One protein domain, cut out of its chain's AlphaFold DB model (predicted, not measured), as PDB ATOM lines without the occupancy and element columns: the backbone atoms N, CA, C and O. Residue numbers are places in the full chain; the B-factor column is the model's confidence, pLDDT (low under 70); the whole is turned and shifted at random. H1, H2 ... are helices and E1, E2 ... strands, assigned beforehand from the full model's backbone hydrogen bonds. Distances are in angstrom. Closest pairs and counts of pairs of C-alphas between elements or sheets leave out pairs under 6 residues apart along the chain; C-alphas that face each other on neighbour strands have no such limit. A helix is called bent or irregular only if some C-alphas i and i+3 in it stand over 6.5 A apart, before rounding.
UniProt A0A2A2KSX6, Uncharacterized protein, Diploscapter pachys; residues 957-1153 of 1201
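Overview. This is residues 957 to 1153 of the 1201 residues of an uncharacterized protein of Diploscapter pachys (UniProt A0A2A2KSX6). Picture a row of helices, H3, H4, H5, H6 and H7, side by side and running alternately one way and the other, with a long two-stranded ribbon, E1 and E2, rooted near the middle of the row at H5; its far end, round residues 1083 to 1088, sticks out well away from the helices. H1 and H2 lie at one end of the row, while H8 and H9 pack on H7 at the other. The printed part has 197 residues with nine named helices and two named strands, in the order H1 to H6, E1, E2, H7, H8, H9; the class is mostly helix and the sheet, E1 - E2, is antiparallel. It is only just compact, close to loose, with a radius of gyration of the C-alphas of 19.6 A, and it spans 60 by 49 by 36 A.

Arrangement. Look first at the hairpin of E1, residues 1072 to 1082, and E2, residues 1089 to 1099: these strands are antiparallel, at 158 degrees between their directions. Find N 1077 and O 1094, 2.8 A apart, and N 1092 and O 1079, 2.9 A apart, both within hydrogen-bond range. From E1 go to H5, residues 1024 to 1040, where the closest C-alphas, of Met 1029 and Ile 1073, are 6.0 A apart. H5 and H6, residues 1045 to 1063, touch as a helical hairpin, opposite ways at a shallow tilt of 21 degrees, closest at the C-alphas of Ala 1028 and Val 1058, 4.6 A. H5 also touches H4, residues 1010 to 1020, with the C-alphas of Tyr 1015 and Ala 1027 closest at 5.0 A; this too is a helical hairpin, opposite ways at a shallow tilt of 17 degrees. H4 also touches H2, residues 976 to 981, closest at the C-alphas of Thr 980 and Ile 1017, 5.5 A, and H3, residues 985 to 999, closest at those of Ala 999 and Leu 1010, 5.1 A. With residues 990 to 994 alone, H3 touches H1, residues 957 to 972, at a steep tilt of 57 degrees, the closest C-alphas being those of Asp 964 and Phe 994, 7.0 A. Return to H6, which touches H7, residues 1100 to 1116, opposite ways at a shallow tilt of 27 degrees, closest at the C-alphas of Phe 1052 and Ala 1110, 5.2 A. H7 forms a bundle, three helices that touch one another, with H8, residues 1126 to 1135, and H9, residues 1139 to 1149; H8 and H9 are a helical hairpin, closest at the C-alphas of Leu 1130 and Ala 1142, 5.5 A. Every O i to N i+4 pair is within hydrogen-bond range in H2, H4, H5, H6, H7, H8 and H9; in H1 it is 11 of 12, in H3 9 of 11.

Along the chain. Find C-alpha 1072 at (-31.295, -35.503, -41.491); from there E1 runs 29.3 A to C-alpha 1082, and E2 comes back over 29.0 A. H6 is the longest helix, 27.4 A, beside 24.6 A for H5 and 24.5 A for H7. H1 begins at C-alpha 957, (-64.812, -42.936, -33.209), and is only just irregular, with C-alphas 957 and 960 6.9 A apart; H3 is irregular, with C-alphas 986 and 989 7.3 A apart. H9 ends at C-alpha 1149, (-19.684, -19.104, -41.637).

Size, cuts and confidence. The two C-alphas farthest apart, those of Ala 957 and Glu 1135, are 62.5 A apart. The printed part has no cut and no long link. Its mean pLDDT is 79.3; look for values under 70 at residues 957 to 958, 986 to 987, 1077 to 1093 and 1120 to 1121.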
ATOM      1  N   ALA A 957     -64.323 -44.315 -33.141       68.12
ATOM      2  CA  ALA A 957     -64.812 -42.936 -33.209       68.12
ATOM      3  C   ALA A 957     -64.606 -42.164 -31.889       68.12
ATOM      4  O   ALA A 957     -64.110 -41.038 -31.906       68.12
ATOM      5  N   ASP A 958     -64.928 -42.784 -30.749       68.94
ATOM      6  CA  ASP A 958     -64.835 -42.145 -29.428       68.94
ATOM      7  C   ASP A 958     -63.432 -42.278 -28.805       68.94
ATOM      8  O   ASP A 958     -63.049 -41.484 -27.943       68.94
ATOM      9  N   ARG A 959     -62.640 -43.270 -29.246       74.88
ATOM     10  CA  ARG A 959     -61.298 -43.587 -28.722       74.88
ATOM     11  C   ARG A 959     -60.391 -42.362 -28.599       74.88
ATOM     12  O   ARG A 959     -59.800 -42.158 -27.541       74.88
ATOM     13  N   ARG A 960     -60.325 -41.536 -29.646       75.12
ATOM     14  CA  ARG A 960     -59.492 -40.324 -29.676       75.12
ATOM     15  C   ARG A 960     -59.919 -39.306 -28.614       75.12
ATOM     16  O   ARG A 960     -59.073 -38.748 -27.931       75.12
ATOM     17  N   ILE A 961     -61.226 -39.112 -28.425       79.12
ATOM     18  CA  ILE A 961     -61.772 -38.169 -27.435       79.12
ATOM     19  C   ILE A 961     -61.389 -38.610 -26.017       79.12
ATOM     20  O   ILE A 961     -60.956 -37.792 -25.205       79.12
ATOM     21  N   PHE A 962     -61.494 -39.911 -25.728       80.00
ATOM     22  CA  PHE A 962     -61.056 -40.448 -24.442       80.00
ATOM     23  C   PHE A 962     -59.532 -40.367 -24.270       80.00
ATOM     24  O   PHE A 962     -59.076 -39.950 -23.209       80.00
ATOM     25  N   MET A 963     -58.723 -40.675 -25.289       79.88
ATOM     26  CA  MET A 963     -57.263 -40.488 -25.216       79.88
ATOM     27  C   MET A 963     -56.881 -39.031 -24.909       79.88
ATOM     28  O   MET A 963     -56.089 -38.784 -23.996       79.88
ATOM     29  N   ASP A 964     -57.500 -38.067 -25.589       80.81
ATOM     30  CA  ASP A 964     -57.276 -36.636 -25.371       80.81
ATOM     31  C   ASP A 964     -57.654 -36.203 -23.937       80.81
ATOM     32  O   ASP A 964     -56.934 -35.415 -23.308       80.81
ATOM     33  N   GLU A 965     -58.756 -36.722 -23.377       83.19
ATOM     34  CA  GLU A 965     -59.199 -36.453 -21.996       83.19
ATOM     35  C   GLU A 965     -58.264 -37.106 -20.951       83.19
ATOM     36  O   GLU A 965     -57.910 -36.459 -19.957       83.19
ATOM     37  N   LEU A 966     -57.790 -38.336 -21.207       84.12
ATOM     38  CA  LEU A 966     -56.817 -39.055 -20.373       84.12
ATOM     39  C   LEU A 966     -55.499 -38.281 -20.281       84.12
ATOM     40  O   LEU A 966     -55.063 -37.919 -19.187       84.12
ATOM     41  N   LEU A 967     -54.895 -37.978 -21.434       82.25
ATOM     42  CA  LEU A 967     -53.612 -37.283 -21.521       82.25
ATOM     43  C   LEU A 967     -53.711 -35.864 -20.950       82.25
ATOM     44  O   LEU A 967     -52.837 -35.449 -20.188       82.25
ATOM     45  N   THR A 968     -54.810 -35.141 -21.217       85.19
ATOM     46  CA  THR A 968     -55.085 -33.836 -20.585       85.19
ATOM     47  C   THR A 968     -55.010 -33.926 -19.060       85.19
ATOM     48  O   THR A 968     -54.407 -33.061 -18.417       85.19
ATOM     49  N   CYS A 969     -55.614 -34.955 -18.464       81.00
ATOM     50  CA  CYS A 969     -55.635 -35.120 -17.015       81.00
ATOM     51  C   CYS A 969     -54.289 -35.603 -16.453       81.00
ATOM     52  O   CYS A 969     -53.833 -35.046 -15.455       81.00
ATOM     53  N   MET A 970     -53.599 -36.542 -17.107       81.00
ATOM     54  CA  MET A 970     -52.259 -36.986 -16.684       81.00
ATOM     55  C   MET A 970     -51.235 -35.836 -16.695       81.00
ATOM     56  O   MET A 970     -50.442 -35.706 -15.757       81.00
ATOM     57  N   ILE A 971     -51.298 -34.958 -17.705       83.06
ATOM     58  CA  ILE A 971     -50.468 -33.746 -17.802       83.06
ATOM     59  C   ILE A 971     -50.798 -32.768 -16.663       83.06
ATOM     60  O   ILE A 971     -49.882 -32.293 -15.991       83.06
ATOM     61  N   ARG A 972     -52.090 -32.510 -16.388       80.00
ATOM     62  CA  ARG A 972     -52.539 -31.643 -15.277       80.00
ATOM     63  C   ARG A 972     -52.068 -32.136 -13.904       80.00
ATOM     64  O   ARG A 972     -51.658 -31.323 -13.084       80.00
ATOM     65  N   VAL A 973     -52.092 -33.449 -13.666       80.25
ATOM     66  CA  VAL A 973     -51.632 -34.080 -12.408       80.25
ATOM     67  C   VAL A 973     -50.096 -34.261 -12.382       80.25
ATOM     68  O   VAL A 973     -49.539 -34.753 -11.405       80.25
ATOM     69  N   LYS A 974     -49.382 -33.828 -13.434       77.62
ATOM     70  CA  LYS A 974     -47.918 -33.907 -13.590       77.62
ATOM     71  C   LYS A 974     -47.325 -35.325 -13.447       77.62
ATOM     72  O   LYS A 974     -46.162 -35.473 -13.082       77.62
ATOM     73  N   GLN A 975     -48.063 -36.380 -13.812       76.81
ATOM     74  CA  GLN A 975     -47.559 -37.769 -13.763       76.81
ATOM     75  C   GLN A 975     -46.747 -38.159 -15.012       76.81
ATOM     76  O   GLN A 975     -47.030 -39.139 -15.696       76.81
ATOM     77  N   TRP A 976     -45.720 -37.365 -15.313       78.94
ATOM     78  CA  TRP A 976     -44.959 -37.436 -16.567       78.94
ATOM     79  C   TRP A 976     -44.200 -38.757 -16.714       78.94
ATOM     80  O   TRP A 976     -44.234 -39.378 -17.772       78.94
ATOM     81  N   LYS A 977     -43.615 -39.241 -15.611       77.81
ATOM     82  CA  LYS A 977     -42.933 -40.539 -15.546       77.81
ATOM     83  C   LYS A 977     -43.856 -41.707 -15.928       77.81
ATOM     84  O   LYS A 977     -43.459 -42.592 -16.677       77.81
ATOM     85  N   THR A 978     -45.108 -41.680 -15.472       76.44
ATOM     86  CA  THR A 978     -46.098 -42.715 -15.799       76.44
ATOM     87  C   THR A 978     -46.459 -42.694 -17.283       76.44
ATOM     88  O   THR A 978     -46.630 -43.759 -17.865       76.44
ATOM     89  N   ILE A 979     -46.510 -41.519 -17.921       79.75
ATOM     90  CA  ILE A 979     -46.708 -41.414 -19.377       79.75
ATOM     91  C   ILE A 979     -45.523 -42.057 -20.120       79.75
ATOM     92  O   ILE A 979     -45.749 -42.862 -21.014       79.75
ATOM     93  N   THR A 980     -44.274 -41.779 -19.727       77.25
ATOM     94  CA  THR A 980     -43.083 -42.355 -20.392       77.25
ATOM     95  C   THR A 980     -42.908 -43.863 -20.190       77.25
ATOM     96  O   THR A 980     -42.292 -44.516 -21.028       77.25
ATOM     97  N   GLU A 981     -43.417 -44.419 -19.085       77.50
ATOM     98  CA  GLU A 981     -43.300 -45.847 -18.739       77.50
ATOM     99  C   GLU A 981     -44.474 -46.707 -19.255       77.50
ATOM    100  O   GLU A 981     -44.399 -47.934 -19.200       77.50
ATOM    101  N   THR A 982     -45.560 -46.098 -19.750       76.69
ATOM    102  CA  THR A 982     -46.769 -46.820 -20.189       76.69
ATOM    103  C   THR A 982     -46.715 -47.176 -21.676       76.69
ATOM    104  O   THR A 982     -46.514 -46.310 -22.523       76.69
ATOM    105  N   ASP A 983     -46.976 -48.444 -22.016       71.50
ATOM    106  CA  ASP A 983     -47.104 -48.881 -23.411       71.50
ATOM    107  C   ASP A 983     -48.522 -48.630 -23.968       71.50
ATOM    108  O   ASP A 983     -49.499 -49.316 -23.638       71.50
ATOM    109  N   PHE A 984     -48.624 -47.639 -24.855       71.81
ATOM    110  CA  PHE A 984     -49.856 -47.270 -25.555       71.81
ATOM    111  C   PHE A 984     -50.151 -48.147 -26.791       71.81
ATOM    112  O   PHE A 984     -51.251 -48.061 -27.345       71.81
ATOM    113  N   GLY A 985     -49.223 -49.014 -27.217       74.25
ATOM    114  CA  GLY A 985     -49.400 -49.915 -28.360       74.25
ATOM    115  C   GLY A 985     -49.718 -49.177 -29.667       74.25
ATOM    116  O   GLY A 985     -49.035 -48.218 -30.044       74.25
ATOM    117  N   GLU A 986     -50.779 -49.603 -30.361       68.06
ATOM    118  CA  GLU A 986     -51.240 -49.002 -31.626       68.06
ATOM    119  C   GLU A 986     -51.574 -47.504 -31.505       68.06
ATOM    120  O   GLU A 986     -51.367 -46.751 -32.455       68.06
ATOM    121  N   MET A 987     -52.026 -47.047 -30.330       68.31
ATOM    122  CA  MET A 987     -52.471 -45.663 -30.106       68.31
ATOM    123  C   MET A 987     -51.314 -44.670 -29.931       68.31
ATOM    124  O   MET A 987     -51.550 -43.472 -29.803       68.31
ATOM    125  N   THR A 988     -50.054 -45.119 -29.913       74.19
ATOM    126  CA  THR A 988     -48.937 -44.232 -29.535       74.19
ATOM    127  C   THR A 988     -48.725 -43.070 -30.515       74.19
ATOM    128  O   THR A 988     -48.330 -41.995 -30.083       74.19
ATOM    129  N   LYS A 989     -49.074 -43.224 -31.801       76.62
ATOM    130  CA  LYS A 989     -49.050 -42.098 -32.755       76.62
ATOM    131  C   LYS A 989     -50.081 -41.017 -32.422       76.62
ATOM    132  O   LYS A 989     -49.782 -39.838 -32.541       76.62
ATOM    133  N   GLU A 990     -51.265 -41.406 -31.945       78.19
ATOM    134  CA  GLU A 990     -52.292 -40.454 -31.493       78.19
ATOM    135  C   GLU A 990     -51.820 -39.694 -30.240       78.19
ATOM    136  O   GLU A 990     -52.065 -38.497 -30.115       78.19
ATOM    137  N   VAL A 991     -51.082 -40.369 -29.343       81.00
ATOM    138  CA  VAL A 991     -50.433 -39.750 -28.171       81.00
ATOM    139  C   VAL A 991     -49.355 -38.751 -28.598       81.00
ATOM    140  O   VAL A 991     -49.323 -37.636 -28.079       81.00
ATOM    141  N   GLU A 992     -48.492 -39.137 -29.541       80.62
ATOM    142  CA  GLU A 992     -47.442 -38.284 -30.108       80.62
ATOM    143  C   GLU A 992     -48.061 -37.030 -30.754       80.62
ATOM    144  O   GLU A 992     -47.750 -35.924 -30.317       80.62
ATOM    145  N   ASP A 993     -49.020 -37.182 -31.678       82.44
ATOM    146  CA  ASP A 993     -49.732 -36.077 -32.349       82.44
ATOM    147  C   ASP A 993     -50.450 -35.133 -31.365       82.44
ATOM    148  O   ASP A 993     -50.426 -33.903 -31.523       82.44
ATOM    149  N   PHE A 994     -51.091 -35.689 -30.330       84.25
ATOM    150  CA  PHE A 994     -51.753 -34.915 -29.282       84.25
ATOM    151  C   PHE A 994     -50.749 -34.090 -28.472       84.25
ATOM    152  O   PHE A 994     -50.947 -32.885 -28.292       84.25
ATOM    153  N   LEU A 995     -49.665 -34.716 -27.998       84.62
ATOM    154  CA  LEU A 995     -48.612 -34.034 -27.245       84.62
ATOM    155  C   LEU A 995     -47.954 -32.945 -28.092       84.62
ATOM    156  O   LEU A 995     -47.750 -31.843 -27.591       84.62
ATOM    157  N   TRP A 996     -47.712 -33.206 -29.378       84.31
ATOM    158  CA  TRP A 996     -47.146 -32.241 -30.321       84.31
ATOM    159  C   TRP A 996     -48.048 -31.014 -30.498       84.31
ATOM    160  O   TRP A 996     -47.610 -29.874 -30.339       84.31
ATOM    161  N   THR A 997     -49.341 -31.243 -30.748       84.50
ATOM    162  CA  THR A 997     -50.347 -30.177 -30.890       84.50
ATOM    163  C   THR A 997     -50.441 -29.324 -29.622       84.50
ATOM    164  O   THR A 997     -50.600 -28.107 -29.691       84.50
ATOM    165  N   ARG A 998     -50.315 -29.957 -28.450       82.75
ATOM    166  CA  ARG A 998     -50.423 -29.294 -27.148       82.75
ATOM    167  C   ARG A 998     -49.133 -28.584 -26.724       82.75
ATOM    168  O   ARG A 998     -49.223 -27.550 -26.072       82.75
ATOM    169  N   ALA A 999     -47.967 -29.088 -27.135       83.81
ATOM    170  CA  ALA A 999     -46.665 -28.452 -26.936       83.81
ATOM    171  C   ALA A 999     -46.527 -27.163 -27.763       83.81
ATOM    172  O   ALA A 999     -46.091 -26.153 -27.224       83.81
ATOM    173  N   ARG A1000     -47.000 -27.152 -29.021       83.50
ATOM    174  CA  ARG A1000     -47.077 -25.935 -29.860       83.50
ATOM    175  C   ARG A1000     -47.951 -24.822 -29.265       83.50
ATOM    176  O   ARG A1000     -47.783 -23.659 -29.614       83.50
ATOM    177  N   ALA A1001     -48.906 -25.180 -28.405       81.56
ATOM    178  CA  ALA A1001     -49.818 -24.254 -27.731       81.56
ATOM    179  C   ALA A1001     -49.384 -23.892 -26.293       81.56
ATOM    180  O   ALA A1001     -50.093 -23.149 -25.611       81.56
ATOM    181  N   GLN A1002     -48.262 -24.436 -25.811       82.88
ATOM    182  CA  GLN A1002     -47.693 -24.126 -24.500       82.88
ATOM    183  C   GLN A1002     -46.826 -22.855 -24.585       82.88
ATOM    184  O   GLN A1002     -46.221 -22.573 -25.616       82.88
ATOM    185  N   ASP A1003     -46.774 -22.071 -23.503       79.62
ATOM    186  CA  ASP A1003     -45.864 -20.923 -23.419       79.62
ATOM    187  C   ASP A1003     -44.403 -21.400 -23.382       79.62
ATOM    188  O   ASP A1003     -44.045 -22.288 -22.609       79.62
ATOM    189  N   VAL A1004     -43.560 -20.751 -24.184       78.06
ATOM    190  CA  VAL A1004     -42.134 -21.039 -24.388       78.06
ATOM    191  C   VAL A1004     -41.341 -21.031 -23.072       78.06
ATOM    192  O   VAL A1004     -40.345 -21.740 -22.936       78.06
ATOM    193  N   ASN A1005     -41.794 -20.261 -22.077       77.69
ATOM    194  CA  ASN A1005     -41.153 -20.166 -20.761       77.69
ATOM    195  C   ASN A1005     -41.670 -21.180 -19.721       77.69
ATOM    196  O   ASN A1005     -41.193 -21.180 -18.586       77.69
ATOM    197  N   ALA A1006     -42.645 -22.029 -20.054       76.81
ATOM    198  CA  ALA A1006     -43.282 -22.918 -19.086       76.81
ATOM    199  C   ALA A1006     -42.417 -24.144 -18.741       76.81
ATOM    200  O   ALA A1006     -42.122 -24.973 -19.599       76.81
ATOM    201  N   GLU A1007     -42.098 -24.309 -17.454       72.62
ATOM    202  CA  GLU A1007     -41.326 -25.446 -16.939       72.62
ATOM    203  C   GLU A1007     -42.190 -26.419 -16.105       72.62
ATOM    204  O   GLU A1007     -42.919 -25.992 -15.196       72.62
ATOM    205  N   PRO A1008     -42.093 -27.745 -16.331       75.94
ATOM    206  CA  PRO A1008     -41.411 -28.423 -17.446       75.94
ATOM    207  C   PRO A1008     -42.190 -28.315 -18.779       75.94
ATOM    208  O   PRO A1008     -43.408 -28.097 -18.770       75.94
ATOM    209  N   HIS A1009     -41.515 -28.492 -19.923       85.38
ATOM    210  CA  HIS A1009     -42.114 -28.291 -21.249       85.38
ATOM    211  C   HIS A1009     -42.584 -29.609 -21.892       85.38
ATOM    212  O   HIS A1009     -41.920 -30.638 -21.790       85.38
ATOM    213  N   LEU A1010     -43.738 -29.623 -22.575       83.81
ATOM    214  CA  LEU A1010     -44.277 -30.861 -23.172       83.81
ATOM    215  C   LEU A1010     -43.399 -31.437 -24.299       83.81
ATOM    216  O   LEU A1010     -43.464 -32.638 -24.560       83.81
ATOM    217  N   TYR A1011     -42.545 -30.614 -24.914       85.06
ATOM    218  CA  TYR A1011     -41.505 -31.083 -25.839       85.06
ATOM    219  C   TYR A1011     -40.497 -32.019 -25.148       85.06
ATOM    220  O   TYR A1011     -40.155 -33.047 -25.729       85.06
ATOM    221  N   ASP A1012     -40.120 -31.752 -23.888       84.75
ATOM    222  CA  ASP A1012     -39.243 -32.637 -23.104       84.75
ATOM    223  C   ASP A1012     -39.910 -34.005 -22.883       84.75
ATOM    224  O   ASP A1012     -39.275 -35.057 -22.973       84.75
ATOM    225  N   LEU A1013     -41.217 -34.008 -22.591       84.44
ATOM    226  CA  LEU A1013     -41.989 -35.235 -22.388       84.44
ATOM    227  C   LEU A1013     -42.063 -36.066 -23.676       84.44
ATOM    228  O   LEU A1013     -41.828 -37.273 -23.637       84.44
ATOM    229  N   LEU A1014     -42.354 -35.421 -24.807       84.56
ATOM    230  CA  LEU A1014     -42.429 -36.070 -26.114       84.56
ATOM    231  C   LEU A1014     -41.068 -36.651 -26.533       84.56
ATOM    232  O   LEU A1014     -40.993 -37.810 -26.931       84.56
ATOM    233  N   TYR A1015     -39.981 -35.901 -26.343       85.06
ATOM    234  CA  TYR A1015     -38.610 -36.361 -26.583       85.06
ATOM    235  C   TYR A1015     -38.255 -37.623 -25.781       85.06
ATOM    236  O   TYR A1015     -37.719 -38.585 -26.338       85.06
ATOM    237  N   ASN A1016     -38.618 -37.672 -24.493       83.94
ATOM    238  CA  ASN A1016     -38.403 -38.856 -23.655       83.94
ATOM    239  C   ASN A1016     -39.184 -40.092 -24.153       83.94
ATOM    240  O   ASN A1016     -38.675 -41.211 -24.053       83.94
ATOM    241  N   ILE A1017     -40.383 -39.908 -24.723       82.50
ATOM    242  CA  ILE A1017     -41.163 -40.990 -25.354       82.50
ATOM    243  C   ILE A1017     -40.486 -41.458 -26.653       82.50
ATOM    244  O   ILE A1017     -40.345 -42.659 -26.871       82.50
ATOM    245  N   CYS A1018     -40.005 -40.547 -27.502       82.50
ATOM    246  CA  CYS A1018     -39.293 -40.924 -28.727       82.50
ATOM    247  C   CYS A1018     -37.996 -41.702 -28.423       82.50
ATOM    248  O   CYS A1018     -37.727 -42.723 -29.060       82.50
ATOM    249  N   ILE A1019     -37.233 -41.294 -27.397       83.62
ATOM    250  CA  ILE A1019     -36.027 -42.012 -26.948       83.62
ATOM    251  C   ILE A1019     -36.350 -43.406 -26.411       83.62
ATOM    252  O   ILE A1019     -35.649 -44.357 -26.764       83.62
ATOM    253  N   SER A1020     -37.384 -43.568 -25.576       77.81
ATOM    254  CA  SER A1020     -37.710 -44.888 -25.007       77.81
ATOM    255  C   SER A1020     -38.081 -45.909 -26.093       77.81
ATOM    256  O   SER A1020     -37.827 -47.105 -25.937       77.81
ATOM    257  N   ARG A1021     -38.590 -45.423 -27.233       76.00
ATOM    258  CA  ARG A1021     -38.918 -46.197 -28.442       76.00
ATOM    259  C   ARG A1021     -37.761 -46.306 -29.450       76.00
ATOM    260  O   ARG A1021     -37.912 -47.002 -30.452       76.00
ATOM    261  N   LYS A1022     -36.611 -45.675 -29.174       78.69
ATOM    262  CA  LYS A1022     -35.422 -45.555 -30.045       78.69
ATOM    263  C   LYS A1022     -35.662 -44.843 -31.386       78.69
ATOM    264  O   LYS A1022     -34.889 -45.025 -32.323       78.69
ATOM    265  N   ASP A1023     -36.693 -44.005 -31.484       83.56
ATOM    266  CA  ASP A1023     -36.887 -43.134 -32.646       83.56
ATOM    267  C   ASP A1023     -36.119 -41.818 -32.452       83.56
ATOM    268  O   ASP A1023     -36.679 -40.760 -32.148       83.56
ATOM    269  N   TYR A1024     -34.797 -41.902 -32.606       83.00
ATOM    270  CA  TYR A1024     -33.889 -40.761 -32.463       83.00
ATOM    271  C   TYR A1024     -34.131 -39.669 -33.515       83.00
ATOM    272  O   TYR A1024     -33.851 -38.498 -33.266       83.00
ATOM    273  N   ARG A1025     -34.699 -40.026 -34.674       82.62
ATOM    274  CA  ARG A1025     -34.986 -39.086 -35.763       82.62
ATOM    275  C   ARG A1025     -36.203 -38.220 -35.451       82.62
ATOM    276  O   ARG A1025     -36.142 -37.002 -35.627       82.62
ATOM    277  N   THR A1026     -37.278 -38.818 -34.941       83.19
ATOM    278  CA  THR A1026     -38.424 -38.051 -34.437       83.19
ATOM    279  C   THR A1026     -38.029 -37.259 -33.186       83.19
ATOM    280  O   THR A1026     -38.374 -36.084 -33.094       83.19
ATOM    281  N   ALA A1027     -37.206 -37.821 -32.289       85.62
ATOM    282  CA  ALA A1027     -36.674 -37.097 -31.126       85.62
ATOM    283  C   ALA A1027     -35.881 -35.828 -31.520       85.62
ATOM    284  O   ALA A1027     -36.119 -34.751 -30.967       85.62
ATOM    285  N   ALA A1028     -34.996 -35.930 -32.519       85.19
ATOM    286  CA  ALA A1028     -34.240 -34.801 -33.066       85.19
ATOM    287  C   ALA A1028     -35.162 -33.718 -33.656       85.19
ATOM    288  O   ALA A1028     -34.996 -32.533 -33.371       85.19
ATOM    289  N   MET A1029     -36.177 -34.113 -34.432       85.50
ATOM    290  CA  MET A1029     -37.165 -33.193 -35.010       85.50
ATOM    291  C   MET A1029     -37.976 -32.449 -33.934       85.50
ATOM    292  O   MET A1029     -38.178 -31.241 -34.050       85.50
ATOM    293  N   VAL A1030     -38.407 -33.150 -32.881       86.00
ATOM    294  CA  VAL A1030     -39.200 -32.614 -31.758       86.00
ATOM    295  C   VAL A1030     -38.452 -31.496 -31.022       86.00
ATOM    296  O   VAL A1030     -39.012 -30.425 -30.793       86.00
ATOM    297  N   HIS A1031     -37.173 -31.702 -30.691       88.25
ATOM    298  CA  HIS A1031     -36.356 -30.663 -30.052       88.25
ATOM    299  C   HIS A1031     -35.905 -29.557 -31.015       88.25
ATOM    300  O   HIS A1031     -35.795 -28.405 -30.591       88.25
ATOM    301  N   TYR A1032     -35.697 -29.858 -32.300       87.88
ATOM    302  CA  TYR A1032     -35.388 -28.828 -33.295       87.88
ATOM    303  C   TYR A1032     -36.563 -27.861 -33.491       87.88
ATOM    304  O   TYR A1032     -36.365 -26.649 -33.508       87.88
ATOM    305  N   GLU A1033     -37.798 -28.370 -33.547       85.38
ATOM    306  CA  GLU A1033     -38.999 -27.534 -33.616       85.38
ATOM    307  C   GLU A1033     -39.101 -26.585 -32.412       85.38
ATOM    308  O   GLU A1033     -39.343 -25.387 -32.584       85.38
ATOM    309  N   PHE A1034     -38.833 -27.073 -31.194       87.50
ATOM    310  CA  PHE A1034     -38.821 -26.206 -30.015       87.50
ATOM    311  C   PHE A1034     -37.693 -25.166 -30.054       87.50
ATOM    312  O   PHE A1034     -37.914 -24.008 -29.701       87.50
ATOM    313  N   ALA A1035     -36.509 -25.532 -30.556       85.94
ATOM    314  CA  ALA A1035     -35.411 -24.591 -30.769       85.94
ATOM    315  C   ALA A1035     -35.772 -23.475 -31.771       85.94
ATOM    316  O   ALA A1035     -35.341 -22.336 -31.577       85.94
ATOM    317  N   GLN A1036     -36.602 -23.756 -32.786       85.94
ATOM    318  CA  GLN A1036     -37.133 -22.734 -33.697       85.94
ATOM    319  C   GLN A1036     -38.240 -21.878 -33.057       85.94
ATOM    320  O   GLN A1036     -38.262 -20.662 -33.250       85.94
ATOM    321  N   HIS A1037     -39.104 -22.447 -32.210       83.94
ATOM    322  CA  HIS A1037     -40.039 -21.645 -31.407       83.94
ATOM    323  C   HIS A1037     -39.306 -20.688 -30.443       83.94
ATOM    324  O   HIS A1037     -39.662 -19.512 -30.352       83.94
ATOM    325  N   LEU A1038     -38.223 -21.145 -29.801       84.00
ATOM    326  CA  LEU A1038     -37.317 -20.311 -28.996       84.00
ATOM    327  C   LEU A1038     -36.578 -19.251 -29.841       84.00
ATOM    328  O   LEU A1038     -36.265 -18.170 -29.340       84.00
ATOM    329  N   ALA A1039     -36.309 -19.523 -31.122       80.69
ATOM    330  CA  ALA A1039     -35.718 -18.558 -32.054       80.69
ATOM    331  C   ALA A1039     -36.680 -17.415 -32.424       80.69
ATOM    332  O   ALA A1039     -36.239 -16.279 -32.584       80.69
ATOM    333  N   ALA A1040     -37.975 -17.717 -32.551       80.31
ATOM    334  CA  ALA A1040     -39.022 -16.753 -32.893       80.31
ATOM    335  C   ALA A1040     -39.528 -15.930 -31.687       80.31
ATOM    336  O   ALA A1040     -40.122 -14.868 -31.870       80.31
ATOM    337  N   ALA A1041     -39.307 -16.409 -30.459       78.88
ATOM    338  CA  ALA A1041     -39.683 -15.714 -29.231       78.88
ATOM    339  C   ALA A1041     -38.835 -14.449 -28.969       78.88
ATOM    340  O   ALA A1041     -37.731 -14.285 -29.494       78.88
ATOM    341  N   VAL A1042     -39.324 -13.556 -28.097       78.38
ATOM    342  CA  VAL A1042     -38.562 -12.376 -27.647       78.38
ATOM    343  C   VAL A1042     -37.286 -12.841 -26.943       78.38
ATOM    344  O   VAL A1042     -37.348 -13.513 -25.918       78.38
ATOM    345  N   GLN A1043     -36.127 -12.497 -27.502       77.00
ATOM    346  CA  GLN A1043     -34.842 -13.037 -27.057       77.00
ATOM    347  C   GLN A1043     -34.465 -12.510 -25.659       77.00
ATOM    348  O   GLN A1043     -34.347 -11.303 -25.446       77.00
ATOM    349  N   SER A1044     -34.237 -13.429 -24.720       77.69
ATOM    350  CA  SER A1044     -33.705 -13.183 -23.372       77.69
ATOM    351  C   SER A1044     -32.476 -14.070 -23.127       77.69
ATOM    352  O   SER A1044     -32.237 -15.004 -23.897       77.69
ATOM    353  N   ASN A1045     -31.706 -13.822 -22.057       78.00
ATOM    354  CA  ASN A1045     -30.566 -14.689 -21.716       78.00
ATOM    355  C   ASN A1045     -31.007 -16.149 -21.517       78.00
ATOM    356  O   ASN A1045     -30.445 -17.062 -22.108       78.00
ATOM    357  N   GLU A1046     -32.076 -16.350 -20.744       78.00
ATOM    358  CA  GLU A1046     -32.624 -17.672 -20.427       78.00
ATOM    359  C   GLU A1046     -33.140 -18.401 -21.680       78.00
ATOM    360  O   GLU A1046     -32.958 -19.609 -21.808       78.00
ATOM    361  N   ILE A1047     -33.742 -17.679 -22.634       82.31
ATOM    362  CA  ILE A1047     -34.228 -18.245 -23.904       82.31
ATOM    363  C   ILE A1047     -33.062 -18.637 -24.825       82.31
ATOM    364  O   ILE A1047     -33.128 -19.682 -25.473       82.31
ATOM    365  N   LEU A1048     -31.985 -17.844 -24.863       80.44
ATOM    366  CA  LEU A1048     -30.772 -18.171 -25.621       80.44
ATOM    367  C   LEU A1048     -30.065 -19.402 -25.033       80.44
ATOM    368  O   LEU A1048     -29.784 -20.346 -25.774       80.44
ATOM    369  N   GLU A1049     -29.860 -19.440 -23.712       82.12
ATOM    370  CA  GLU A1049     -29.264 -20.585 -23.009       82.12
ATOM    371  C   GLU A1049     -30.105 -21.863 -23.199       82.12
ATOM    372  O   GLU A1049     -29.553 -22.922 -23.513       82.12
ATOM    373  N   LYS A1050     -31.443 -21.764 -23.122       83.31
ATOM    374  CA  LYS A1050     -32.362 -22.870 -23.447       83.31
ATOM    375  C   LYS A1050     -32.222 -23.320 -24.902       83.31
ATOM    376  O   LYS A1050     -32.032 -24.511 -25.137       83.31
ATOM    377  N   ARG A1051     -32.263 -22.407 -25.885       86.44
ATOM    378  CA  ARG A1051     -32.129 -22.751 -27.318       86.44
ATOM    379  C   ARG A1051     -30.810 -23.467 -27.612       86.44
ATOM    380  O   ARG A1051     -30.817 -24.465 -28.329       86.44
ATOM    381  N   PHE A1052     -29.705 -22.987 -27.044       85.06
ATOM    382  CA  PHE A1052     -28.399 -23.641 -27.133       85.06
ATOM    383  C   PHE A1052     -28.443 -25.075 -26.575       85.06
ATOM    384  O   PHE A1052     -28.021 -26.010 -27.255       85.06
ATOM    385  N   GLY A1053     -29.037 -25.268 -25.390       85.62
ATOM    386  CA  GLY A1053     -29.237 -26.593 -24.796       85.62
ATOM    387  C   GLY A1053     -30.059 -27.541 -25.678       85.62
ATOM    388  O   GLY A1053     -29.640 -28.675 -25.913       85.62
ATOM    389  N   TYR A1054     -31.187 -27.077 -26.228       87.56
ATOM    390  CA  TYR A1054     -32.031 -27.889 -27.115       87.56
ATOM    391  C   TYR A1054     -31.339 -28.266 -28.425       87.56
ATOM    392  O   TYR A1054     -31.393 -29.432 -28.805       87.56
ATOM    393  N   LEU A1055     -30.614 -27.345 -29.070       86.56
ATOM    394  CA  LEU A1055     -29.797 -27.671 -30.247       86.56
ATOM    395  C   LEU A1055     -28.706 -28.711 -29.918       86.56
ATOM    396  O   LEU A1055     -28.472 -29.620 -30.711       86.56
ATOM    397  N   GLY A1056     -28.116 -28.653 -28.719       85.50
ATOM    398  CA  GLY A1056     -27.216 -29.697 -28.217       85.50
ATOM    399  C   GLY A1056     -27.894 -31.069 -28.086       85.50
ATOM    400  O   GLY A1056     -27.331 -32.076 -28.509       85.50
ATOM    401  N   PHE A1057     -29.132 -31.133 -27.578       86.25
ATOM    402  CA  PHE A1057     -29.900 -32.388 -27.538       86.25
ATOM    403  C   PHE A1057     -30.252 -32.929 -28.936       86.25
ATOM    404  O   PHE A1057     -30.297 -34.148 -29.116       86.25
ATOM    405  N   VAL A1058     -30.467 -32.058 -29.930       86.75
ATOM    406  CA  VAL A1058     -30.676 -32.471 -31.331       86.75
ATOM    407  C   VAL A1058     -29.412 -33.127 -31.897       86.75
ATOM    408  O   VAL A1058     -29.499 -34.224 -32.445       86.75
ATOM    409  N   LEU A1059     -28.237 -32.516 -31.709       85.44
ATOM    410  CA  LEU A1059     -26.954 -33.088 -32.143       85.44
ATOM    411  C   LEU A1059     -26.663 -34.428 -31.448       85.44
ATOM    412  O   LEU A1059     -26.414 -35.423 -32.126       85.44
ATOM    413  N   ASN A1060     -26.840 -34.504 -30.125       86.00
ATOM    414  CA  ASN A1060     -26.718 -35.759 -29.372       86.00
ATOM    415  C   ASN A1060     -27.663 -36.859 -29.899       86.00
ATOM    416  O   ASN A1060     -27.333 -38.041 -29.822       86.00
ATOM    417  N   SER A1061     -28.838 -36.492 -30.429       84.81
ATOM    418  CA  SER A1061     -29.784 -37.444 -31.029       84.81
ATOM    419  C   SER A1061     -29.313 -37.951 -32.395       84.81
ATOM    420  O   SER A1061     -29.504 -39.128 -32.695       84.81
ATOM    421  N   PHE A1062     -28.658 -37.109 -33.204       84.31
ATOM    422  CA  PHE A1062     -28.018 -37.535 -34.453       84.31
ATOM    423  C   PHE A1062     -26.806 -38.442 -34.217       84.31
ATOM    424  O   PHE A1062     -26.634 -39.408 -34.956       84.31
ATOM    425  N   GLU A1063     -26.012 -38.208 -33.167       83.94
ATOM    426  CA  GLU A1063     -24.888 -39.087 -32.809       83.94
ATOM    427  C   GLU A1063     -25.329 -40.527 -32.479       83.94
ATOM    428  O   GLU A1063     -24.563 -41.465 -32.696       83.94
ATOM    429  N   GLN A1064     -26.567 -40.731 -32.003       82.75
ATOM    430  CA  GLN A1064     -27.133 -42.074 -31.780       82.75
ATOM    431  C   GLN A1064     -27.597 -42.775 -33.073       82.75
ATOM    432  O   GLN A1064     -27.987 -43.943 -33.025       82.75
ATOM    433  N   ILE A1065     -27.574 -42.097 -34.226       83.25
ATOM    434  CA  ILE A1065     -27.912 -42.686 -35.527       83.25
ATOM    435  C   ILE A1065     -26.634 -43.260 -36.156       83.25
ATOM    436  O   ILE A1065     -25.697 -42.529 -36.491       83.25
ATOM    437  N   GLU A1066     -26.620 -44.589 -36.318       73.56
ATOM    438  CA  GLU A1066     -25.453 -45.383 -36.741       73.56
ATOM    439  C   GLU A1066     -24.902 -45.004 -38.128       73.56
ATOM    440  O   GLU A1066     -23.702 -45.143 -38.365       73.56
ATOM    441  N   PHE A1067     -25.752 -44.515 -39.038       76.69
ATOM    442  CA  PHE A1067     -25.381 -44.155 -40.410       76.69
ATOM    443  C   PHE A1067     -25.426 -42.638 -40.623       76.69
ATOM    444  O   PHE A1067     -26.477 -42.019 -40.466       76.69
ATOM    445  N   GLU A1068     -24.302 -42.048 -41.039       70.19
ATOM    446  CA  GLU A1068     -24.176 -40.602 -41.295       70.19
ATOM    447  C   GLU A1068     -25.135 -40.105 -42.395       70.19
ATOM    448  O   GLU A1068     -25.710 -39.024 -42.271       70.19
ATOM    449  N   ASP A1069     -25.387 -40.912 -43.432       71.56
ATOM    450  CA  ASP A1069     -26.307 -40.565 -44.529       71.56
ATOM    451  C   ASP A1069     -27.774 -40.393 -44.081       71.56
ATOM    452  O   ASP A1069     -28.534 -39.667 -44.728       71.56
ATOM    453  N   ASP A1070     -28.172 -41.007 -42.959       72.12
ATOM    454  CA  ASP A1070     -29.526 -40.915 -42.396       72.12
ATOM    455  C   ASP A1070     -29.696 -39.779 -41.367       72.12
ATOM    456  O   ASP A1070     -30.800 -39.559 -40.855       72.12
ATOM    457  N   ARG A1071     -28.636 -39.001 -41.095       81.75
ATOM    458  CA  ARG A1071     -28.647 -37.872 -40.146       81.75
ATOM    459  C   ARG A1071     -29.226 -36.599 -40.758       81.75
ATOM    460  O   ARG A1071     -28.541 -35.596 -40.982       81.75
ATOM    461  N   TYR A1072     -30.525 -36.649 -41.029       82.31
ATOM    462  CA  TYR A1072     -31.295 -35.503 -41.491       82.31
ATOM    463  C   TYR A1072     -32.710 -35.476 -40.907       82.31
ATOM    464  O   TYR A1072     -33.343 -36.511 -40.674       82.31
ATOM    465  N   ILE A1073     -33.236 -34.267 -40.727       85.31
ATOM    466  CA  ILE A1073     -34.652 -34.020 -40.433       85.31
ATOM    467  C   ILE A1073     -35.325 -33.342 -41.627       85.31
ATOM    468  O   ILE A1073     -34.681 -32.694 -42.454       85.31
ATOM    469  N   ILE A1074     -36.641 -33.520 -41.729       82.44
ATOM    470  CA  ILE A1074     -37.476 -32.860 -42.733       82.44
ATOM    471  C   ILE A1074     -38.330 -31.847 -41.979       82.44
ATOM    472  O   ILE A1074     -39.154 -32.245 -41.159       82.44
ATOM    473  N   PHE A1075     -38.124 -30.558 -42.240       80.44
ATOM    474  CA  PHE A1075     -38.793 -29.475 -41.524       80.44
ATOM    475  C   PHE A1075     -39.606 -28.596 -42.493       80.44
ATOM    476  O   PHE A1075     -39.122 -28.299 -43.589       80.44
ATOM    477  N   PRO A1076     -40.847 -28.200 -42.155       72.31
ATOM    478  CA  PRO A1076     -41.639 -27.304 -42.990       72.31
ATOM    479  C   PRO A1076     -41.170 -25.849 -42.836       72.31
ATOM    480  O   PRO A1076     -41.272 -25.248 -41.771       72.31
ATOM    481  N   GLU A1077     -40.694 -25.267 -43.929       67.62
ATOM    482  CA  GLU A1077     -40.262 -23.876 -44.054       67.62
ATOM    483  C   GLU A1077     -41.367 -23.049 -44.736       67.62
ATOM    484  O   GLU A1077     -41.934 -23.467 -45.750       67.62
ATOM    485  N   ILE A1078     -41.699 -21.872 -44.198       63.47
ATOM    486  CA  ILE A1078     -42.700 -20.973 -44.797       63.47
ATOM    487  C   ILE A1078     -41.987 -20.017 -45.752       63.47
ATOM    488  O   ILE A1078     -41.220 -19.156 -45.324       63.47
ATOM    489  N   VAL A1079     -42.260 -20.148 -47.051       63.12
ATOM    490  CA  VAL A1079     -41.683 -19.298 -48.095       63.12
ATOM    491  C   VAL A1079     -42.753 -18.361 -48.642       63.12
ATOM    492  O   VAL A1079     -43.764 -18.791 -49.197       63.12
ATOM    493  N   TYR A1080     -42.505 -17.061 -48.521       61.19
ATOM    494  CA  TYR A1080     -43.339 -16.016 -49.104       61.19
ATOM    495  C   TYR A1080     -43.056 -15.911 -50.604       61.19
ATOM    496  O   TYR A1080     -42.025 -15.384 -51.020       61.19
ATOM    497  N   VAL A1081     -43.967 -16.433 -51.423       65.69
ATOM    498  CA  VAL A1081     -43.871 -16.373 -52.884       65.69
ATOM    499  C   VAL A1081     -44.785 -15.263 -53.380       65.69
ATOM    500  O   VAL A1081     -46.002 -15.427 -53.447       65.69
ATOM    501  N   THR A1082     -44.193 -14.126 -53.736       61.28
ATOM    502  CA  THR A1082     -44.898 -13.051 -54.441       61.28
ATOM    503  C   THR A1082     -45.201 -13.497 -55.863       61.28
ATOM    504  O   THR A1082     -44.283 -13.810 -56.623       61.28
ATOM    505  N   ASP A1083     -46.482 -13.550 -56.226       62.81
ATOM    506  CA  ASP A1083     -46.884 -13.849 -57.596       62.81
ATOM    507  C   ASP A1083     -46.443 -12.685 -58.509       62.81
ATOM    508  O   ASP A1083     -46.860 -11.542 -58.291       62.81
ATOM    509  N   PRO A1084     -45.592 -12.927 -59.526       59.78
ATOM    510  CA  PRO A1084     -45.054 -11.865 -60.372       59.78
ATOM    511  C   PRO A1084     -46.100 -11.224 -61.302       59.78
ATOM    512  O   PRO A1084     -45.775 -10.249 -61.978       59.78
ATOM    513  N   VAL A1085     -47.325 -11.759 -61.370       64.25
ATOM    514  CA  VAL A1085     -48.419 -11.247 -62.209       64.25
ATOM    515  C   VAL A1085     -49.436 -10.444 -61.396       64.25
ATOM    516  O   VAL A1085     -49.891  -9.404 -61.873       64.25
ATOM    517  N   THR A1086     -49.797 -10.887 -60.186       65.38
ATOM    518  CA  THR A1086     -50.780 -10.180 -59.335       65.38
ATOM    519  C   THR A1086     -50.145  -9.283 -58.272       65.38
ATOM    520  O   THR A1086     -50.810  -8.381 -57.767       65.38
ATOM    521  N   GLY A1087     -48.871  -9.501 -57.929       64.12
ATOM    522  CA  GLY A1087     -48.191  -8.815 -56.828       64.12
ATOM    523  C   GLY A1087     -48.614  -9.292 -55.434       64.12
ATOM    524  O   GLY A1087     -48.124  -8.760 -54.440       64.12
ATOM    525  N   GLU A1088     -49.499 -10.289 -55.337       46.88
ATOM    526  CA  GLU A1088     -49.925 -10.853 -54.057       46.88
ATOM    527  C   GLU A1088     -48.860 -11.805 -53.505       46.88
ATOM    528  O   GLU A1088     -48.417 -12.743 -54.173       46.88
ATOM    529  N   THR A1089     -48.454 -11.578 -52.257       55.31
ATOM    530  CA  THR A1089     -47.529 -12.458 -51.541       55.31
ATOM    531  C   THR A1089     -48.295 -13.626 -50.935       55.31
ATOM    532  O   THR A1089     -49.016 -13.451 -49.958       55.31
ATOM    533  N   GLN A1090     -48.131 -14.821 -51.504       55.66
ATOM    534  CA  GLN A1090     -48.735 -16.044 -50.980       55.66
ATOM    535  C   GLN A1090     -47.744 -16.801 -50.095       55.66
ATOM    536  O   GLN A1090     -46.607 -17.063 -50.494       55.66
ATOM    537  N   GLU A1091     -48.191 -17.211 -48.911       61.97
ATOM    538  CA  GLU A1091     -47.467 -18.172 -48.081       61.97
ATOM    539  C   GLU A1091     -47.517 -19.559 -48.731       61.97
ATOM    540  O   GLU A1091     -48.587 -20.142 -48.915       61.97
ATOM    541  N   LYS A1092     -46.350 -20.106 -49.080       63.66
ATOM    542  CA  LYS A1092     -46.203 -21.496 -49.524       63.66
ATOM    543  C   LYS A1092     -45.273 -22.234 -48.575       63.66
ATOM    544  O   LYS A1092     -44.102 -21.889 -48.447       63.66
ATOM    545  N   GLN A1093     -45.785 -23.287 -47.946       62.69
ATOM    546  CA  GLN A1093     -44.945 -24.224 -47.207       62.69
ATOM    547  C   GLN A1093     -44.086 -25.037 -48.180       62.69
ATOM    548  O   GLN A1093     -44.590 -25.641 -49.131       62.69
ATOM    549  N   ARG A1094     -42.781 -25.062 -47.922       71.31
ATOM    550  CA  ARG A1094     -41.780 -25.884 -48.598       71.31
ATOM    551  C   ARG A1094     -41.169 -26.828 -47.568       71.31
ATOM    552  O   ARG A1094     -40.926 -26.430 -46.440       71.31
ATOM    553  N   THR A1095     -40.886 -28.071 -47.932       71.75
ATOM    554  CA  THR A1095     -40.113 -28.966 -47.063       71.75
ATOM    555  C   THR A1095     -38.616 -28.729 -47.260       71.75
ATOM    556  O   THR A1095     -38.089 -28.900 -48.361       71.75
ATOM    557  N   ALA A1096     -37.934 -28.335 -46.187       74.31
ATOM    558  CA  ALA A1096     -36.481 -28.271 -46.109       74.31
ATOM    559  C   ALA A1096     -35.935 -29.599 -45.559       74.31
ATOM    560  O   ALA A1096     -36.515 -30.194 -44.648       74.31
ATOM    561  N   VAL A1097     -34.823 -30.070 -46.123       80.62
ATOM    562  CA  VAL A1097     -34.065 -31.218 -45.607       80.62
ATOM    563  C   VAL A1097     -32.818 -30.658 -44.946       80.62
ATOM    564  O   VAL A1097     -31.946 -30.144 -45.642       80.62
ATOM    565  N   LEU A1098     -32.761 -30.734 -43.620       81.75
ATOM    566  CA  LEU A1098     -31.676 -30.183 -42.810       81.75
ATOM    567  C   LEU A1098     -30.771 -31.325 -42.362       81.75
ATOM    568  O   LEU A1098     -31.260 -32.302 -41.785       81.75
ATOM    569  N   ARG A1099     -29.471 -31.216 -42.643       83.25
ATOM    570  CA  ARG A1099     -28.462 -32.197 -42.218       83.25
ATOM    571  C   ARG A1099     -27.848 -31.794 -40.879       83.25
ATOM    572  O   ARG A1099     -27.961 -30.645 -40.453       83.25
ATOM    573  N   GLU A1100     -27.145 -32.734 -40.251       81.81
ATOM    574  CA  GLU A1100     -26.360 -32.497 -39.028       81.81
ATOM    575  C   GLU A1100     -25.479 -31.233 -39.131       81.81
ATOM    576  O   GLU A1100     -25.497 -30.400 -38.228       81.81
ATOM    577  N   GLU A1101     -24.793 -31.020 -40.266       81.06
ATOM    578  CA  GLU A1101     -23.958 -29.829 -40.506       81.06
ATOM    579  C   GLU A1101     -24.723 -28.497 -40.419       81.06
ATOM    580  O   GLU A1101     -24.191 -27.513 -39.903       81.06
ATOM    581  N   ASP A1102     -25.956 -28.440 -40.928       83.62
ATOM    582  CA  ASP A1102     -26.751 -27.207 -40.961       83.62
ATOM    583  C   ASP A1102     -27.197 -26.820 -39.545       83.62
ATOM    584  O   ASP A1102     -27.110 -25.661 -39.138       83.62
ATOM    585  N   ILE A1103     -27.579 -27.825 -38.757       84.44
ATOM    586  CA  ILE A1103     -27.994 -27.679 -37.358       84.44
ATOM    587  C   ILE A1103     -26.780 -27.372 -36.467       84.44
ATOM    588  O   ILE A1103     -26.881 -26.576 -35.532       84.44
ATOM    589  N   TYR A1104     -25.602 -27.910 -36.798       85.38
ATOM    590  CA  TYR A1104     -24.348 -27.563 -36.129       85.38
ATOM    591  C   TYR A1104     -23.963 -26.089 -36.345       85.38
ATOM    592  O   TYR A1104     -23.507 -25.429 -35.409       85.38
ATOM    593  N   ARG A1105     -24.201 -25.520 -37.539       85.44
ATOM    594  CA  ARG A1105     -24.017 -24.072 -37.780       85.44
ATOM    595  C   ARG A1105     -24.936 -23.231 -36.886       85.44
ATOM    596  O   ARG A1105     -24.473 -22.260 -36.289       85.44
ATOM    597  N   GLU A1106     -26.210 -23.608 -36.745       85.31
ATOM    598  CA  GLU A1106     -27.133 -22.937 -35.813       85.31
ATOM    599  C   GLU A1106     -26.678 -23.046 -34.349       85.31
ATOM    600  O   GLU A1106     -26.752 -22.064 -33.608       85.31
ATOM    601  N   PHE A1107     -26.177 -24.213 -33.933       86.88
ATOM    602  CA  PHE A1107     -25.646 -24.441 -32.587       86.88
ATOM    603  C   PHE A1107     -24.441 -23.538 -32.277       86.88
ATOM    604  O   PHE A1107     -24.414 -22.903 -31.222       86.88
ATOM    605  N   VAL A1108     -23.496 -23.403 -33.215       85.38
ATOM    606  CA  VAL A1108     -22.334 -22.500 -33.085       85.38
ATOM    607  C   VAL A1108     -22.767 -21.034 -32.956       85.38
ATOM    608  O   VAL A1108     -22.212 -20.305 -32.134       85.38
ATOM    609  N   LEU A1109     -23.793 -20.592 -33.698       85.19
ATOM    610  CA  LEU A1109     -24.362 -19.250 -33.509       85.19
ATOM    611  C   LEU A1109     -25.025 -19.087 -32.142       85.19
ATOM    612  O   LEU A1109     -24.862 -18.043 -31.514       85.19
ATOM    613  N   ALA A1110     -25.776 -20.084 -31.673       83.94
ATOM    614  CA  ALA A1110     -26.432 -20.021 -30.372       83.94
ATOM    615  C   ALA A1110     -25.405 -19.921 -29.229       83.94
ATOM    616  O   ALA A1110     -25.530 -19.037 -28.386       83.94
ATOM    617  N   ASP A1111     -24.353 -20.746 -29.249       85.00
ATOM    618  CA  ASP A1111     -23.242 -20.711 -28.285       85.00
ATOM    619  C   ASP A1111     -22.519 -19.354 -28.275       85.00
ATOM    620  O   ASP A1111     -22.343 -18.738 -27.220       85.00
ATOM    621  N   ALA A1112     -22.177 -18.834 -29.459       82.44
ATOM    622  CA  ALA A1112     -21.561 -17.519 -29.616       82.44
ATOM    623  C   ALA A1112     -22.442 -16.391 -29.049       82.44
ATOM    624  O   ALA A1112     -21.950 -15.510 -28.339       82.44
ATOM    625  N   ARG A1113     -23.756 -16.430 -29.309       84.25
ATOM    626  CA  ARG A1113     -24.709 -15.446 -28.771       84.25
ATOM    627  C   ARG A1113     -24.843 -15.569 -27.253       84.25
ATOM    628  O   ARG A1113     -24.785 -14.538 -26.590       84.25
ATOM    629  N   CYS A1114     -24.928 -16.783 -26.701       82.19
ATOM    630  CA  CYS A1114     -24.919 -17.044 -25.253       82.19
ATOM    631  C   CYS A1114     -23.667 -16.474 -24.566       82.19
ATOM    632  O   CYS A1114     -23.768 -15.819 -23.528       82.19
ATOM    633  N   ALA A1115     -22.486 -16.658 -25.162       79.88
ATOM    634  CA  ALA A1115     -21.238 -16.106 -24.635       79.88
ATOM    635  C   ALA A1115     -21.232 -14.561 -24.604       79.88
ATOM    636  O   ALA A1115     -20.639 -13.963 -23.700       79.88
ATOM    637  N   LEU A1116     -21.926 -13.918 -25.551       82.12
ATOM    638  CA  LEU A1116     -22.028 -12.462 -25.671       82.12
ATOM    639  C   LEU A1116     -23.089 -11.797 -24.780       82.12
ATOM    640  O   LEU A1116     -22.965 -10.598 -24.529       82.12
ATOM    641  N   VAL A1117     -24.096 -12.514 -24.258       78.81
ATOM    642  CA  VAL A1117     -25.214 -11.883 -23.504       78.81
ATOM    643  C   VAL A1117     -24.741 -11.079 -22.286       78.81
ATOM    644  O   VAL A1117     -25.372 -10.106 -21.877       78.81
ATOM    645  N   ARG A1118     -23.583 -11.434 -21.717       72.69
ATOM    646  CA  ARG A1118     -22.967 -10.721 -20.582       72.69
ATOM    647  C   ARG A1118     -22.471  -9.310 -20.922       72.69
ATOM    648  O   ARG A1118     -22.152  -8.561 -20.003       72.69
ATOM    649  N   PHE A1119     -22.400  -8.964 -22.207       73.94
ATOM    650  CA  PHE A1119     -21.845  -7.708 -22.717       73.94
ATOM    651  C   PHE A1119     -22.881  -6.838 -23.454       73.94
ATOM    652  O   PHE A1119     -22.621  -5.663 -23.696       73.94
ATOM    653  N   GLY A1120     -24.071  -7.368 -23.764       69.44
ATOM    654  CA  GLY A1120     -25.155  -6.629 -24.419       69.44
ATOM    655  C   GLY A1120     -26.246  -7.547 -24.977       69.44
ATOM    656  O   GLY A1120     -26.249  -8.749 -24.726       69.44
ATOM    657  N   THR A1121     -27.176  -6.995 -25.760       67.00
ATOM    658  CA  THR A1121     -28.142  -7.783 -26.548       67.00
ATOM    659  C   THR A1121     -27.474  -8.287 -27.834       67.00
ATOM    660  O   THR A1121     -27.212  -7.462 -28.713       67.00
ATOM    661  N   PRO A1122     -27.183  -9.594 -27.988       73.31
ATOM    662  CA  PRO A1122     -26.397 -10.081 -29.117       73.31
ATOM    663  C   PRO A1122     -27.206 -10.099 -30.421       73.31
ATOM    664  O   PRO A1122     -28.314 -10.652 -30.482       73.31
ATOM    665  N   SER A1123     -26.606  -9.551 -31.480       77.12
ATOM    666  CA  SER A1123     -27.151  -9.585 -32.843       77.12
ATOM    667  C   SER A1123     -27.378 -11.017 -33.346       77.12
ATOM    668  O   SER A1123     -26.902 -11.988 -32.752       77.12
ATOM    669  N   SER A1124     -28.131 -11.140 -34.437       73.56
ATOM    670  CA  SER A1124     -28.330 -12.384 -35.184       73.56
ATOM    671  C   SER A1124     -27.422 -12.497 -36.420       73.56
ATOM    672  O   SER A1124     -27.371 -13.576 -37.004       73.56
ATOM    673  N   ASP A1125     -26.719 -11.431 -36.834       82.50
ATOM    674  CA  ASP A1125     -25.765 -11.486 -37.956       82.50
ATOM    675  C   ASP A1125     -24.430 -12.119 -37.498       82.50
ATOM    676  O   ASP A1125     -23.801 -11.591 -36.575       82.50
ATOM    677  N   PRO A1126     -23.951 -13.211 -38.134       80.69
ATOM    678  CA  PRO A1126     -22.644 -13.806 -37.849       80.69
ATOM    679  C   PRO A1126     -21.462 -12.821 -37.882       80.69
ATOM    680  O   PRO A1126     -20.483 -13.041 -37.169       80.69
ATOM    681  N   ARG A1127     -21.523 -11.745 -38.681       81.62
ATOM    682  CA  ARG A1127     -20.464 -10.720 -38.753       81.62
ATOM    683  C   ARG A1127     -20.458  -9.806 -37.538       81.62
ATOM    684  O   ARG A1127     -19.415  -9.642 -36.916       81.62
ATOM    685  N   GLU A1128     -21.618  -9.279 -37.157       81.81
ATOM    686  CA  GLU A1128     -21.745  -8.455 -35.950       81.81
ATOM    687  C   GLU A1128     -21.436  -9.286 -34.692       81.81
ATOM    688  O   GLU A1128     -20.803  -8.795 -33.759       81.81
ATOM    689  N   ILE A1129     -21.808 -10.574 -34.668       84.62
ATOM    690  CA  ILE A1129     -21.401 -11.516 -33.611       84.62
ATOM    691  C   ILE A1129     -19.871 -11.657 -33.566       84.62
ATOM    692  O   ILE A1129     -19.293 -11.588 -32.482       84.62
ATOM    693  N   LEU A1130     -19.206 -11.828 -34.716       83.62
ATOM    694  CA  LEU A1130     -17.745 -11.924 -34.791       83.62
ATOM    695  C   LEU A1130     -17.069 -10.662 -34.235       83.62
ATOM    696  O   LEU A1130     -16.194 -10.781 -33.383       83.62
ATOM    697  N   GLU A1131     -17.499  -9.469 -34.652       82.88
ATOM    698  CA  GLU A1131     -16.967  -8.192 -34.150       82.88
ATOM    699  C   GLU A1131     -17.101  -8.090 -32.619       82.88
ATOM    700  O   GLU A1131     -16.102  -7.907 -31.918       82.88
ATOM    701  N   ASN A1132     -18.299  -8.347 -32.079       81.88
ATOM    702  CA  ASN A1132     -18.552  -8.334 -30.634       81.88
ATOM    703  C   ASN A1132     -17.718  -9.380 -29.859       81.88
ATOM    704  O   ASN A1132     -17.303  -9.124 -28.724       81.88
ATOM    705  N   LEU A1133     -17.451 -10.560 -30.435       83.62
ATOM    706  CA  LEU A1133     -16.584 -11.578 -29.819       83.62
ATOM    707  C   LEU A1133     -15.122 -11.119 -29.762       83.62
ATOM    708  O   LEU A1133     -14.441 -11.376 -28.767       83.62
ATOM    709  N   LEU A1134     -14.639 -10.432 -30.801       83.44
ATOM    710  CA  LEU A1134     -13.274  -9.907 -30.848       83.44
ATOM    711  C   LEU A1134     -13.079  -8.740 -29.871       83.44
ATOM    712  O   LEU A1134     -12.087  -8.737 -29.140       83.44
ATOM    713  N   GLU A1135     -14.041  -7.816 -29.778       83.31
ATOM    714  CA  GLU A1135     -14.026  -6.723 -28.791       83.31
ATOM    715  C   GLU A1135     -13.957  -7.248 -27.348       83.31
ATOM    716  O   GLU A1135     -13.156  -6.771 -26.539       83.31
ATOM    717  N   ASN A1136     -14.730  -8.293 -27.035       81.44
ATOM    718  CA  ASN A1136     -14.775  -8.905 -25.703       81.44
ATOM    719  C   ASN A1136     -13.702  -9.993 -25.473       81.44
ATOM    720  O   ASN A1136     -13.706 -10.669 -24.440       81.44
ATOM    721  N   LYS A1137     -12.744 -10.145 -26.404       83.44
ATOM    722  CA  LYS A1137     -11.609 -11.090 -26.342       83.44
ATOM    723  C   LYS A1137     -12.044 -12.566 -26.171       83.44
ATOM    724  O   LYS A1137     -11.388 -13.337 -25.468       83.44
ATOM    725  N   LEU A1138     -13.139 -12.976 -26.821       84.31
ATOM    726  CA  LEU A1138     -13.695 -14.343 -26.865       84.31
ATOM    727  C   LEU A1138     -13.311 -15.066 -28.174       84.31
ATOM    728  O   LEU A1138     -14.138 -15.387 -29.027       84.31
ATOM    729  N   PHE A1139     -12.012 -15.298 -28.334       83.19
ATOM    730  CA  PHE A1139     -11.392 -15.813 -29.552       83.19
ATOM    731  C   PHE A1139     -11.768 -17.252 -29.948       83.19
ATOM    732  O   PHE A1139     -11.776 -17.536 -31.141       83.19
ATOM    733  N   ASP A1140     -12.113 -18.149 -29.016       83.31
ATOM    734  CA  ASP A1140     -12.559 -19.510 -29.370       83.31
ATOM    735  C   ASP A1140     -13.877 -19.470 -30.158       83.31
ATOM    736  O   ASP A1140     -13.983 -20.065 -31.227       83.31
ATOM    737  N   GLY A1141     -14.860 -18.707 -29.667       81.25
ATOM    738  CA  GLY A1141     -16.127 -18.510 -30.373       81.25
ATOM    739  C   GLY A1141     -15.929 -17.792 -31.709       81.25
ATOM    740  O   GLY A1141     -16.560 -18.146 -32.701       81.25
ATOM    741  N   ALA A1142     -15.004 -16.826 -31.768       82.62
ATOM    742  CA  ALA A1142     -14.658 -16.141 -33.014       82.62
ATOM    743  C   ALA A1142     -14.044 -17.101 -34.053       82.62
ATOM    744  O   ALA A1142     -14.360 -17.008 -35.239       82.62
ATOM    745  N   PHE A1143     -13.210 -18.052 -33.615       84.50
ATOM    746  CA  PHE A1143     -12.643 -19.091 -34.474       84.50
ATOM    747  C   PHE A1143     -13.728 -19.989 -35.075       84.50
ATOM    748  O   PHE A1143     -13.740 -20.206 -36.288       84.50
ATOM    749  N   ASP A1144     -14.654 -20.474 -34.243       84.00
ATOM    750  CA  ASP A1144     -15.753 -21.326 -34.698       84.00
ATOM    751  C   ASP A1144     -16.688 -20.566 -35.655       84.00
ATOM    752  O   ASP A1144     -17.019 -21.077 -36.726       84.00
ATOM    753  N   ILE A1145     -17.024 -19.306 -35.362       84.88
ATOM    754  CA  ILE A1145     -17.805 -18.452 -36.271       84.88
ATOM    755  C   ILE A1145     -17.092 -18.268 -37.624       84.88
ATOM    756  O   ILE A1145     -17.706 -18.499 -38.669       84.88
ATOM    757  N   CYS A1146     -15.794 -17.946 -37.646       83.94
ATOM    758  CA  CYS A1146     -15.028 -17.841 -38.895       83.94
ATOM    759  C   CYS A1146     -15.022 -19.150 -39.697       83.94
ATOM    760  O   CYS A1146     -15.260 -19.139 -40.907       83.94
ATOM    761  N   LYS A1147     -14.806 -20.282 -39.016       83.81
ATOM    762  CA  LYS A1147     -14.756 -21.622 -39.612       83.81
ATOM    763  C   LYS A1147     -16.092 -22.043 -40.230       83.81
ATOM    764  O   LYS A1147     -16.102 -22.529 -41.358       83.81
ATOM    765  N   TYR A1148     -17.204 -21.873 -39.514       83.69
ATOM    766  CA  TYR A1148     -18.511 -22.396 -39.932       83.69
ATOM    767  C   TYR A1148     -19.311 -21.436 -40.832       83.69
ATOM    768  O   TYR A1148     -20.134 -21.909 -41.617       83.69
ATOM    769  N   PHE A1149     -19.028 -20.126 -40.795       83.62
ATOM    770  CA  PHE A1149     -19.684 -19.104 -41.637       83.62
ATOM    771  C   PHE A1149     -18.807 -18.556 -42.769       83.62
ATOM    772  O   PHE A1149     -19.224 -17.647 -43.484       83.62
ATOM    773  N   SER A1150     -17.615 -19.130 -42.981       80.12
ATOM    774  CA  SER A1150     -16.676 -18.726 -44.043       80.12
ATOM    775  C   SER A1150     -16.292 -17.238 -43.984       80.12
ATOM    776  O   SER A1150     -16.138 -16.578 -45.014       80.12
ATOM    777  N   LEU A1151     -16.153 -16.699 -42.768       83.81
ATOM    778  CA  LEU A1151     -15.698 -15.326 -42.536       83.81
ATOM    779  C   LEU A1151     -14.162 -15.253 -42.505       83.81
ATOM    780  O   LEU A1151     -13.461 -16.259 -42.381       83.81
ATOM    781  N   SER A1152     -13.626 -14.042 -42.655       80.56
ATOM    782  CA  SER A1152     -12.182 -13.815 -42.711       80.56
ATOM    783  C   SER A1152     -11.525 -14.036 -41.346       80.56
ATOM    784  O   SER A1152     -11.792 -13.312 -40.392       80.56
ATOM    785  N   PHE A1153     -10.573 -14.968 -41.268       82.81
ATOM    786  CA  PHE A1153      -9.725 -15.128 -40.079       82.81
ATOM    787  C   PHE A1153      -8.781 -13.934 -39.835       82.81
ATOM    788  O   PHE A1153      -8.168 -13.864 -38.771       82.81
TER     789      PHE A1153